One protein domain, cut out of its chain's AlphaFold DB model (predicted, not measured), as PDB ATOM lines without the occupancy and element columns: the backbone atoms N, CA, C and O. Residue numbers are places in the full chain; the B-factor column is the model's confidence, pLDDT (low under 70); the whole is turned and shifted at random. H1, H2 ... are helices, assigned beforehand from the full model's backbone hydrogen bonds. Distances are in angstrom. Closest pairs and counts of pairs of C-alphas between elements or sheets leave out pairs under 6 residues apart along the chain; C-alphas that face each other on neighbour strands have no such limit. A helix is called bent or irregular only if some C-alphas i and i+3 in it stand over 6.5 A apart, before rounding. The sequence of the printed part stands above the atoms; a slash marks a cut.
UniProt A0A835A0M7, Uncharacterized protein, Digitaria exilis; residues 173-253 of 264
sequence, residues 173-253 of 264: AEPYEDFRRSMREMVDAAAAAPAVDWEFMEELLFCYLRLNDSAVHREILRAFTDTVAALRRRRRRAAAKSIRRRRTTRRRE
ATOM      1  N   ALA A 173     110.732 107.451 194.742       76.75
ATOM      2  CA  ALA A 173     109.928 108.362 195.551       76.75
ATOM      3  C   ALA A 173     109.457 109.594 194.751       76.75
ATOM      4  O   ALA A 173     108.399 110.144 195.042       76.75
ATOM      5  N   GLU A 174     110.207 110.001 193.717       88.12
ATOM      6  CA  GLU A 174     109.934 111.192 192.902       88.12
ATOM      7  C   GLU A 174     109.946 110.852 191.396       88.12
ATOM      8  O   GLU A 174     110.788 111.348 190.642       88.12
ATOM      9  N   PRO A 175     109.000 110.027 190.898       87.75
ATOM     10  CA  PRO A 175     109.032 109.514 189.524       87.75
ATOM     11  C   PRO A 175     109.056 110.618 188.452       87.75
ATOM     12  O   PRO A 175     109.676 110.449 187.406       87.75
ATOM     13  N   TYR A 176     108.430 111.771 188.711       92.69
ATOM     14  CA  TYR A 176     108.511 112.948 187.838       92.69
ATOM     15  C   TYR A 176     109.949 113.457 187.655       92.69
ATOM     16  O   TYR A 176     110.335 113.781 186.531       92.69
ATOM     17  N   GLU A 177     110.734 113.533 188.732       92.75
ATOM     18  CA  GLU A 177     112.106 114.044 188.683       92.75
ATOM     19  C   GLU A 177     113.027 113.073 187.944       92.75
ATOM     20  O   GLU A 177     113.766 113.500 187.057       92.75
ATOM     21  N   ASP A 178     112.899 111.765 188.192       91.31
ATOM     22  CA  ASP A 178     113.667 110.744 187.468       91.31
ATOM     23  C   ASP A 178     113.322 110.695 185.973       91.31
ATOM     24  O   ASP A 178     114.230 110.678 185.135       91.31
ATOM     25  N   PHE A 179     112.037 110.756 185.595       94.06
ATOM     26  CA  PHE A 179     111.660 110.855 184.181       94.06
ATOM     27  C   PHE A 179     112.193 112.147 183.546       94.06
ATOM     28  O   PHE A 179     112.730 112.108 182.438       94.06
ATOM     29  N   ARG A 180     112.108 113.292 184.241       95.06
ATOM     30  CA  ARG A 180     112.594 114.588 183.731       95.06
ATOM     31  C   ARG A 180     114.112 114.601 183.575       95.06
ATOM     32  O   ARG A 180     114.621 115.141 182.592       95.06
ATOM     33  N   ARG A 181     114.834 113.992 184.517       94.00
ATOM     34  CA  ARG A 181     116.286 113.819 184.476       94.00
ATOM     35  C   ARG A 181     116.697 112.898 183.327       94.00
ATOM     36  O   ARG A 181     117.480 113.320 182.485       94.00
ATOM     37  N   SER A 182     116.125 111.700 183.240       93.50
ATOM     38  CA  SER A 182     116.491 110.697 182.230       93.50
ATOM     39  C   SER A 182     116.139 111.139 180.799       93.50
ATOM     40  O   SER A 182     116.952 111.014 179.879       93.50
ATOM     41  N   MET A 183     114.975 111.775 180.593       94.88
ATOM     42  CA  MET A 183     114.649 112.435 179.317       94.88
ATOM     43  C   MET A 183     115.662 113.525 178.959       94.88
ATOM     44  O   MET A 183     116.070 113.626 177.801       94.88
ATOM     45  N   ARG A 184     116.081 114.342 179.934       93.00
ATOM     46  CA  ARG A 184     117.080 115.387 179.707       93.00
ATOM     47  C   ARG A 184     118.452 114.807 179.372       93.00
ATOM     48  O   ARG A 184     119.078 115.326 178.458       93.00
ATOM     49  N   GLU A 185     118.913 113.773 180.069       91.56
ATOM     50  CA  GLU A 185     120.209 113.133 179.809       91.56
ATOM     51  C   GLU A 185     120.272 112.586 178.371       91.56
ATOM     52  O   GLU A 185     121.220 112.886 177.647       91.56
ATOM     53  N   MET A 186     119.208 111.927 177.891       90.31
ATOM     54  CA  MET A 186     119.105 111.507 176.483       90.31
ATOM     55  C   MET A 186     119.030 112.682 175.493       90.31
ATOM     56  O   MET A 186     119.677 112.642 174.449       90.31
ATOM     57  N   VAL A 187     118.284 113.749 175.805       89.62
ATOM     58  CA  VAL A 187     118.194 114.960 174.960       89.62
ATOM     59  C   VAL A 187     119.504 115.756 174.930       89.62
ATOM     60  O   VAL A 187     119.799 116.413 173.932       89.62
ATOM     61  N   ASP A 188     120.290 115.731 176.004       87.00
ATOM     62  CA  ASP A 188     121.576 116.426 176.093       87.00
ATOM     63  C   ASP A 188     122.694 115.603 175.423       87.00
ATOM     64  O   ASP A 188     123.520 116.196 174.731       87.00
ATOM     65  N   ALA A 189     122.646 114.264 175.474       85.12
ATOM     66  CA  ALA A 189     123.490 113.388 174.650       85.12
ATOM     67  C   ALA A 189     123.174 113.517 173.144       85.12
ATOM     68  O   ALA A 189     124.072 113.733 172.330       85.12
ATOM     69  N   ALA A 190     121.892 113.480 172.765       79.44
ATOM     70  CA  ALA A 190     121.459 113.675 171.379       79.44
ATOM     71  C   ALA A 190     121.755 115.093 170.843       79.44
ATOM     72  O   ALA A 190     121.844 115.288 169.636       79.44
ATOM     73  N   ALA A 191     121.954 116.090 171.715       66.75
ATOM     74  CA  ALA A 191     122.297 117.454 171.309       66.75
ATOM     75  C   ALA A 191     123.754 117.640 170.843       66.75
ATOM     76  O   ALA A 191     124.101 118.750 170.434       66.75
ATOM     77  N   ALA A 192     124.581 116.588 170.872       61.28
ATOM     78  CA  ALA A 192     125.848 116.545 170.142       61.28
ATOM     79  C   ALA A 192     125.646 116.362 168.621       61.28
ATOM     80  O   ALA A 192     126.494 116.779 167.834       61.28
ATOM     81  N   ALA A 193     124.516 115.780 168.199       56.88
ATOM     82  CA  ALA A 193     124.125 115.687 166.795       56.88
ATOM     83  C   ALA A 193     123.511 117.016 166.293       56.88
ATOM     84  O   ALA A 193     122.977 117.800 167.091       56.88
ATOM     85  N   PRO A 194     123.554 117.299 164.974       55.22
ATOM     86  CA  PRO A 194     122.956 118.504 164.406       55.22
ATOM     87  C   PRO A 194     121.428 118.479 164.557       55.22
ATOM     88  O   PRO A 194     120.726 117.908 163.736       55.22
ATOM     89  N   ALA A 195     120.948 119.173 165.595       62.53
ATOM     90  CA  ALA A 195     119.549 119.317 166.007       62.53
ATOM     91  C   ALA A 195     118.887 118.061 166.620       62.53
ATOM     92  O   ALA A 195     118.607 117.071 165.962       62.53
ATOM     93  N   VAL A 196     118.479 118.181 167.893       75.19
ATOM     94  CA  VAL A 196     117.442 117.306 168.467       75.19
ATOM     95  C   VAL A 196     116.114 117.651 167.798       75.19
ATOM     96  O   VAL A 196     115.545 118.724 168.051       75.19
ATOM     97  N   ASP A 197     115.647 116.771 166.926       83.31
ATOM     98  CA  ASP A 197     114.431 116.970 166.147       83.31
ATOM     99  C   ASP A 197     113.162 116.488 166.850       83.31
ATOM    100  O   ASP A 197     113.183 115.828 167.890       83.31
ATOM    101  N   TRP A 198     112.018 116.903 166.303       87.69
ATOM    102  CA  TRP A 198     110.717 116.606 166.895       87.69
ATOM    103  C   TRP A 198     110.347 115.119 166.795       87.69
ATOM    104  O   TRP A 198     109.677 114.612 167.686       87.69
ATOM    105  N   GLU A 199     110.832 114.409 165.771       88.06
ATOM    106  CA  GLU A 199     110.612 112.966 165.606       88.06
ATOM    107  C   GLU A 199     111.276 112.163 166.737       88.06
ATOM    108  O   GLU A 199     110.589 111.408 167.418       88.06
ATOM    109  N   PHE A 200     112.545 112.450 167.061       89.44
ATOM    110  CA  PHE A 200     113.221 111.899 168.247       89.44
ATOM    111  C   PHE A 200     112.452 112.193 169.547       89.44
ATOM    112  O   PHE A 200     112.336 111.325 170.409       89.44
ATOM    113  N   MET A 201     111.890 113.399 169.699       92.94
ATOM    114  CA  MET A 201     111.079 113.737 170.877       92.94
ATOM    115  C   MET A 201     109.756 112.950 170.929       92.94
ATOM    116  O   MET A 201     109.339 112.552 172.017       92.94
ATOM    117  N   GLU A 202     109.099 112.694 169.791       93.00
ATOM    118  CA  GLU A 202     107.923 111.812 169.737       93.00
ATOM    119  C   GLU A 202     108.307 110.359 170.067       93.00
ATOM    120  O   GLU A 202     107.664 109.753 170.925       93.00
ATOM    121  N   GLU A 203     109.373 109.810 169.471       93.62
ATOM    122  CA  GLU A 203     109.863 108.447 169.747       93.62
ATOM    123  C   GLU A 203     110.262 108.245 171.216       93.62
ATOM    124  O   GLU A 203     109.880 107.244 171.829       93.62
ATOM    125  N   LEU A 204     110.961 109.220 171.808       93.19
ATOM    126  CA  LEU A 204     111.336 109.231 173.221       93.19
ATOM    127  C   LEU A 204     110.095 109.127 174.121       93.19
ATOM    128  O   LEU A 204     110.031 108.256 174.991       93.19
ATOM    129  N   LEU A 205     109.078 109.963 173.883       94.94
ATOM    130  CA  LEU A 205     107.819 109.920 174.634       94.94
ATOM    131  C   LEU A 205     107.068 108.595 174.420       94.94
ATOM    132  O   LEU A 205     106.584 107.999 175.385       94.94
ATOM    133  N   PHE A 206     106.995 108.104 173.178       93.62
ATOM    134  CA  PHE A 206     106.403 106.803 172.861       93.62
ATOM    135  C   PHE A 206     107.089 105.656 173.606       93.62
ATOM    136  O   PHE A 206     106.402 104.728 174.032       93.62
ATOM    137  N   CYS A 207     108.413 105.701 173.767       92.75
ATOM    138  CA  CYS A 207     109.170 104.686 174.490       92.75
ATOM    139  C   CYS A 207     108.727 104.620 175.960       92.75
ATOM    140  O   CYS A 207     108.263 103.575 176.417       92.75
ATOM    141  N   TYR A 208     108.733 105.757 176.668       91.56
ATOM    142  CA  TYR A 208     108.271 105.821 178.059       91.56
ATOM    143  C   TYR A 208     106.810 105.378 178.227       91.56
ATOM    144  O   TYR A 208     106.529 104.539 179.083       91.56
ATOM    145  N   LEU A 209     105.886 105.873 177.395       94.12
ATOM    146  CA  LEU A 209     104.460 105.517 177.483       94.12
ATOM    147  C   LEU A 209     104.166 104.045 177.129       94.12
ATOM    148  O   LEU A 209     103.114 103.530 177.502       94.12
ATOM    149  N   ARG A 210     105.065 103.359 176.409       91.56
ATOM    150  CA  ARG A 210     104.946 101.924 176.082       91.56
ATOM    151  C   ARG A 210     105.592 101.000 177.112       91.56
ATOM    152  O   ARG A 210     105.177  99.850 177.201       91.56
ATOM    153  N   LEU A 211     106.612 101.473 177.831       88.69
ATOM    154  CA  LEU A 211     107.359 100.686 178.821       88.69
ATOM    155  C   LEU A 211     106.800 100.793 180.248       88.69
ATOM    156  O   LEU A 211     107.188 100.000 181.096       88.69
ATOM    157  N   ASN A 212     105.917 101.756 180.522       89.62
ATOM    158  CA  ASN A 212     105.412 102.046 181.866       89.62
ATOM    159  C   ASN A 212     103.884 101.923 181.951       89.62
ATOM    160  O   ASN A 212     103.176 102.194 180.978       89.62
ATOM    161  N   ASP A 213     103.376 101.594 183.141       89.12
ATOM    162  CA  ASP A 213     101.942 101.548 183.443       89.12
ATOM    163  C   ASP A 213     101.255 102.916 183.314       89.12
ATOM    164  O   ASP A 213     101.830 103.964 183.617       89.12
ATOM    165  N   SER A 214      99.967 102.903 182.951       90.50
ATOM    166  CA  SER A 214      99.163 104.121 182.768       90.50
ATOM    167  C   SER A 214      99.082 105.010 184.015       90.50
ATOM    168  O   SER A 214      98.908 106.220 183.886       90.50
ATOM    169  N   ALA A 215      99.277 104.441 185.210       88.38
ATOM    170  CA  ALA A 215      99.319 105.175 186.473       88.38
ATOM    171  C   ALA A 215     100.416 106.260 186.516       88.38
ATOM    172  O   ALA A 215     100.200 107.314 187.107       88.38
ATOM    173  N   VAL A 216     101.565 106.042 185.858       90.19
ATOM    174  CA  VAL A 216     102.682 107.012 185.833       90.19
ATOM    175  C   VAL A 216     102.736 107.857 184.555       90.19
ATOM    176  O   VAL A 216     103.566 108.762 184.446       90.19
ATOM    177  N   HIS A 217     101.827 107.637 183.592       93.31
ATOM    178  CA  HIS A 217     101.794 108.396 182.328       93.31
ATOM    179  C   HIS A 217     101.608 109.903 182.543       93.31
ATOM    180  O   HIS A 217     102.137 110.692 181.762       93.31
ATOM    181  N   ARG A 218     100.926 110.315 183.622       94.69
ATOM    182  CA  ARG A 218     100.792 111.725 184.025       94.69
ATOM    183  C   ARG A 218     102.154 112.385 184.259       94.69
ATOM    184  O   ARG A 218     102.423 113.445 183.695       94.69
ATOM    185  N   GLU A 219     103.023 111.745 185.038       94.19
ATOM    186  CA  GLU A 219     104.332 112.306 185.385       94.19
ATOM    187  C   GLU A 219     105.326 112.206 184.223       94.19
ATOM    188  O   GLU A 219     106.095 113.141 184.009       94.19
ATOM    189  N   ILE A 220     105.232 111.157 183.394       94.00
ATOM    190  CA  ILE A 220     105.948 111.051 182.109       94.00
ATOM    191  C   ILE A 220     105.589 112.235 181.193       94.00
ATOM    192  O   ILE A 220     106.476 112.916 180.677       94.00
ATOM    193  N   LEU A 221     104.295 112.521 181.004       96.44
ATOM    194  CA  LEU A 221     103.836 113.641 180.173       96.44
ATOM    195  C   LEU A 221     104.284 114.993 180.742       96.44
ATOM    196  O   LEU A 221     104.737 115.857 179.988       96.44
ATOM    197  N   ARG A 222     104.218 115.170 182.066       96.44
ATOM    198  CA  ARG A 222     104.683 116.386 182.745       96.44
ATOM    199  C   ARG A 222     106.187 116.601 182.528       96.44
ATOM    200  O   ARG A 222     106.577 117.633 181.976       96.44
ATOM    201  N   ALA A 223     107.011 115.599 182.845       96.69
ATOM    202  CA  ALA A 223     108.458 115.592 182.622       96.69
ATOM    203  C   ALA A 223     108.839 115.893 181.160       96.69
ATOM    204  O   ALA A 223     109.756 116.679 180.890       96.69
ATOM    205  N   PHE A 224     108.090 115.334 180.206       96.50
ATOM    206  CA  PHE A 224     108.273 115.600 178.784       96.50
ATOM    207  C   PHE A 224     107.992 117.065 178.423       96.50
ATOM    208  O   PHE A 224     108.804 117.696 177.740       96.50
ATOM    209  N   THR A 225     106.886 117.648 178.905       95.62
ATOM    210  CA  THR A 225     106.568 119.059 178.613       95.62
ATOM    211  C   THR A 225     107.619 120.028 179.158       95.62
ATOM    212  O   THR A 225     108.012 120.958 178.446       95.62
ATOM    213  N   ASP A 226     108.158 119.771 180.354       95.75
ATOM    214  CA  ASP A 226     109.257 120.552 180.928       95.75
ATOM    215  C   ASP A 226     110.559 120.412 180.130       95.75
ATOM    216  O   ASP A 226     111.256 121.406 179.893       95.75
ATOM    217  N   THR A 227     110.860 119.204 179.645       94.25
ATOM    218  CA  THR A 227     112.029 118.922 178.798       94.25
ATOM    219  C   THR A 227     111.934 119.660 177.457       94.25
ATOM    220  O   THR A 227     112.872 120.360 177.060       94.25
ATOM    221  N   VAL A 228     110.773 119.618 176.792       93.06
ATOM    222  CA  VAL A 228     110.500 120.383 175.561       93.06
ATOM    223  C   VAL A 228     110.597 121.894 175.815       93.06
ATOM    224  O   VAL A 228     111.180 122.628 175.007       93.06
ATOM    225  N   ALA A 229     110.086 122.386 176.947       92.19
ATOM    226  CA  ALA A 229     110.204 123.791 177.330       92.19
ATOM    227  C   ALA A 229     111.666 124.204 177.597       92.19
ATOM    228  O   ALA A 229     112.091 125.284 177.170       92.19
ATOM    229  N   ALA A 230     112.468 123.349 178.237       91.88
ATOM    230  CA  ALA A 230     113.895 123.571 178.455       91.88
ATOM    231  C   ALA A 230     114.681 123.616 177.133       91.88
ATOM    232  O   ALA A 230     115.433 124.568 176.907       91.88
ATOM    233  N   LEU A 231     114.442 122.669 176.219       90.25
ATOM    234  CA  LEU A 231     115.050 122.638 174.884       90.25
ATOM    235  C   LEU A 231     114.701 123.896 174.065       90.25
ATOM    236  O   LEU A 231     115.577 124.505 173.448       90.25
ATOM    237  N   ARG A 232     113.441 124.351 174.121       88.12
ATOM    238  CA  ARG A 232     112.990 125.618 173.514       88.12
ATOM    239  C   ARG A 232     113.717 126.835 174.105       88.12
ATOM    240  O   ARG A 232     114.175 127.694 173.347       88.12
ATOM    241  N   ARG A 233     113.878 126.902 175.435       90.38
ATOM    242  CA  ARG A 233     114.659 127.957 176.118       90.38
ATOM    243  C   ARG A 233     116.140 127.918 175.710       90.38
ATOM    244  O   ARG A 233     116.709 128.976 175.439       90.38
ATOM    245  N   ARG A 234     116.747 126.728 175.592       88.56
ATOM    246  CA  ARG A 234     118.136 126.529 175.127       88.56
ATOM    247  C   ARG A 234     118.332 127.033 173.693       88.56
ATOM    248  O   ARG A 234     119.186 127.891 173.479       88.56
ATOM    249  N   ARG A 235     117.492 126.594 172.744       86.31
ATOM    250  CA  ARG A 235     117.523 127.043 171.335       86.31
ATOM    251  C   ARG A 235     117.402 128.570 171.206       86.31
ATOM    252  O   ARG A 235     118.230 129.188 170.541       86.31
ATOM    253  N   ARG A 236     116.448 129.208 171.903       87.25
ATOM    254  CA  ARG A 236     116.292 130.682 171.892       87.25
ATOM    255  C   ARG A 236     117.520 131.417 172.452       87.25
ATOM    256  O   ARG A 236     117.955 132.405 171.865       87.25
ATOM    257  N   ARG A 237     118.111 130.924 173.548       88.44
ATOM    258  CA  ARG A 237     119.344 131.492 174.129       88.44
ATOM    259  C   ARG A 237     120.550 131.346 173.190       88.44
ATOM    260  O   ARG A 237     121.355 132.270 173.121       88.44
ATOM    261  N   ALA A 238     120.666 130.238 172.456       86.38
ATOM    262  CA  ALA A 238     121.728 130.041 171.467       86.38
ATOM    263  C   ALA A 238     121.611 131.030 170.289       86.38
ATOM    264  O   ALA A 238     122.582 131.720 169.982       86.38
ATOM    265  N   ALA A 239     120.415 131.184 169.711       85.25
ATOM    266  CA  ALA A 239     120.163 132.147 168.633       85.25
ATOM    267  C   ALA A 239     120.442 133.604 169.060       85.25
ATOM    268  O   ALA A 239     121.073 134.366 168.333       85.25
ATOM    269  N   ALA A 240     120.055 133.990 170.281       88.38
ATOM    270  CA  ALA A 240     120.377 135.316 170.812       88.38
ATOM    271  C   ALA A 240     121.898 135.550 170.965       88.38
ATOM    272  O   ALA A 240     122.371 136.670 170.760       88.38
ATOM    273  N   LYS A 241     122.680 134.508 171.294       84.81
ATOM    274  CA  LYS A 241     124.149 134.591 171.375       84.81
ATOM    275  C   LYS A 241     124.806 134.737 169.996       84.81
ATOM    276  O   LYS A 241     125.715 135.554 169.869       84.81
ATOM    277  N   SER A 242     124.358 134.004 168.972       82.81
ATOM    278  CA  SER A 242     124.931 134.119 167.619       82.81
ATOM    279  C   SER A 242     124.631 135.478 166.973       82.81
ATOM    280  O   SER A 242     125.532 136.085 166.396       82.81
ATOM    281  N   ILE A 243     123.419 136.017 167.163       82.94
ATOM    282  CA  ILE A 243     123.050 137.376 166.722       82.94
ATOM    283  C   ILE A 243     123.932 138.441 167.393       82.94
ATOM    284  O   ILE A 243     124.378 139.373 166.727       82.94
ATOM    285  N   ARG A 244     124.220 138.309 168.699       82.44
ATOM    286  CA  ARG A 244     125.136 139.227 169.402       82.44
ATOM    287  C   ARG A 244     126.559 139.145 168.848       82.44
ATOM    288  O   ARG A 244     127.112 140.188 168.520       82.44
ATOM    289  N   ARG A 245     127.112 137.936 168.659       78.12
ATOM    290  CA  ARG A 245     128.455 137.747 168.073       78.12
ATOM    291  C   ARG A 245     128.581 138.394 166.686       78.12
ATOM    292  O   ARG A 245     129.507 139.167 166.477       78.12
ATOM    293  N   ARG A 246     127.607 138.175 165.791       75.50
ATOM    294  CA  ARG A 246     127.556 138.796 164.447       75.50
ATOM    295  C   ARG A 246     127.439 140.329 164.451       75.50
ATOM    296  O   ARG A 246     127.712 140.953 163.433       75.50
ATOM    297  N   ARG A 247     127.010 140.942 165.560       72.88
ATOM    298  CA  ARG A 247     126.992 142.407 165.733       72.88
ATOM    299  C   ARG A 247     128.296 142.952 166.318       72.88
ATOM    300  O   ARG A 247     128.633 144.093 166.036       72.88
ATOM    301  N   THR A 248     129.020 142.162 167.112       72.56
ATOM    302  CA  THR A 248     130.308 142.568 167.703       72.56
ATOM    303  C   THR A 248     131.513 142.380 166.782       72.56
ATOM    304  O   THR A 248     132.547 142.963 167.079       72.56
ATOM    305  N   THR A 249     131.410 141.586 165.706       70.12
ATOM    306  CA  THR A 249     132.459 141.522 164.667       70.12
ATOM    307  C   THR A 249     132.398 142.760 163.773       70.12
ATOM    308  O   THR A 249     133.294 143.590 163.855       70.12
ATOM    309  N   ARG A 250     131.262 142.986 163.092       63.69
ATOM    310  CA  ARG A 250     131.029 144.143 162.199       63.69
ATOM    311  C   ARG A 250     131.454 145.477 162.804       63.69
ATOM    312  O   ARG A 250     132.251 146.199 162.231       63.69
ATOM    313  N   ARG A 251     131.056 145.732 164.055       60.25
ATOM    314  CA  ARG A 251     131.377 146.977 164.776       60.25
ATOM    315  C   ARG A 251     132.852 147.135 165.206       60.25
ATOM    316  O   ARG A 251     133.138 148.002 166.029       60.25
ATOM    317  N   ARG A 252     133.749 146.265 164.732       59.16
ATOM    318  CA  ARG A 252     135.219 146.383 164.778       59.16
ATOM    319  C   ARG A 252     135.835 146.504 163.382       59.16
ATOM    320  O   ARG A 252     136.941 147.009 163.274       59.16
ATOM    321  N   GLU A 253     135.129 146.037 162.354       58.81
ATOM    322  CA  GLU A 253     135.473 146.222 160.941       58.81
ATOM    323  C   GLU A 253     135.181 147.687 160.537       58.81
ATOM    324  O   GLU A 253     136.040 148.351 159.971       58.81
TER     325      GLU A 253
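AT A GLANCE: This is residues 173 to 253 of the 264 residues of an uncharacterized protein of Digitaria exilis (UniProt A0A835A0M7). Near its beginning, the long helix H3 has H1 and H2 packed on it in a small up-and-down bundle, each helix running against the one before; residues 236 to 253 of H3 stick out as an arm. The printed part has 81 residues with three named helices, H1, H2 and H3 in order, and no named strand: all helix. It is loose, with a radius of gyration of the C-alphas of 16.7 A, and spans 60 by 23 by 15 A.

HOW THE PARTS SIT: Look first at H3, residues 214 to 253; its residues 216 to 227 alone touch H1, residues 175 to 190, closest at the C-alphas of Arg 180 and Ala 223, 4.4 A. They run the same way at a steep tilt of 40 degrees. H2, residues 198 to 211, forms a hairpin with H3, opposite ways at a shallow tilt of 22 degrees; residues 205 to 209 alone touch residues 217 to 224 alone, closest at the C-alphas of Leu 209 and His 217, 6.2 A. H1 and H2 are close but not clearly touching, with the C-alphas of Met 183 and Leu 204 closest at 7.6 A. Every O i to N i+4 pair is within hydrogen-bond range in H1 and H2, 31 of 36 in H3.

IN THESE COORDINATES: Find C-alpha 214 at (99.163, 104.121, 182.768); H3 runs 59.7 A to C-alpha 253 at (135.473, 146.222, 160.941). It is irregular: C-alphas 215 and 218 are 7.1 A apart. H1 measures 22.4 A, H2 20.2 A.

THE WHOLE: The C-alphas farthest apart, of Ala 215 and Glu 253, are 60.4 A apart. The printed part has no cut and no long link. Residues 191 to 195 and 250 to 253 have pLDDT under 70.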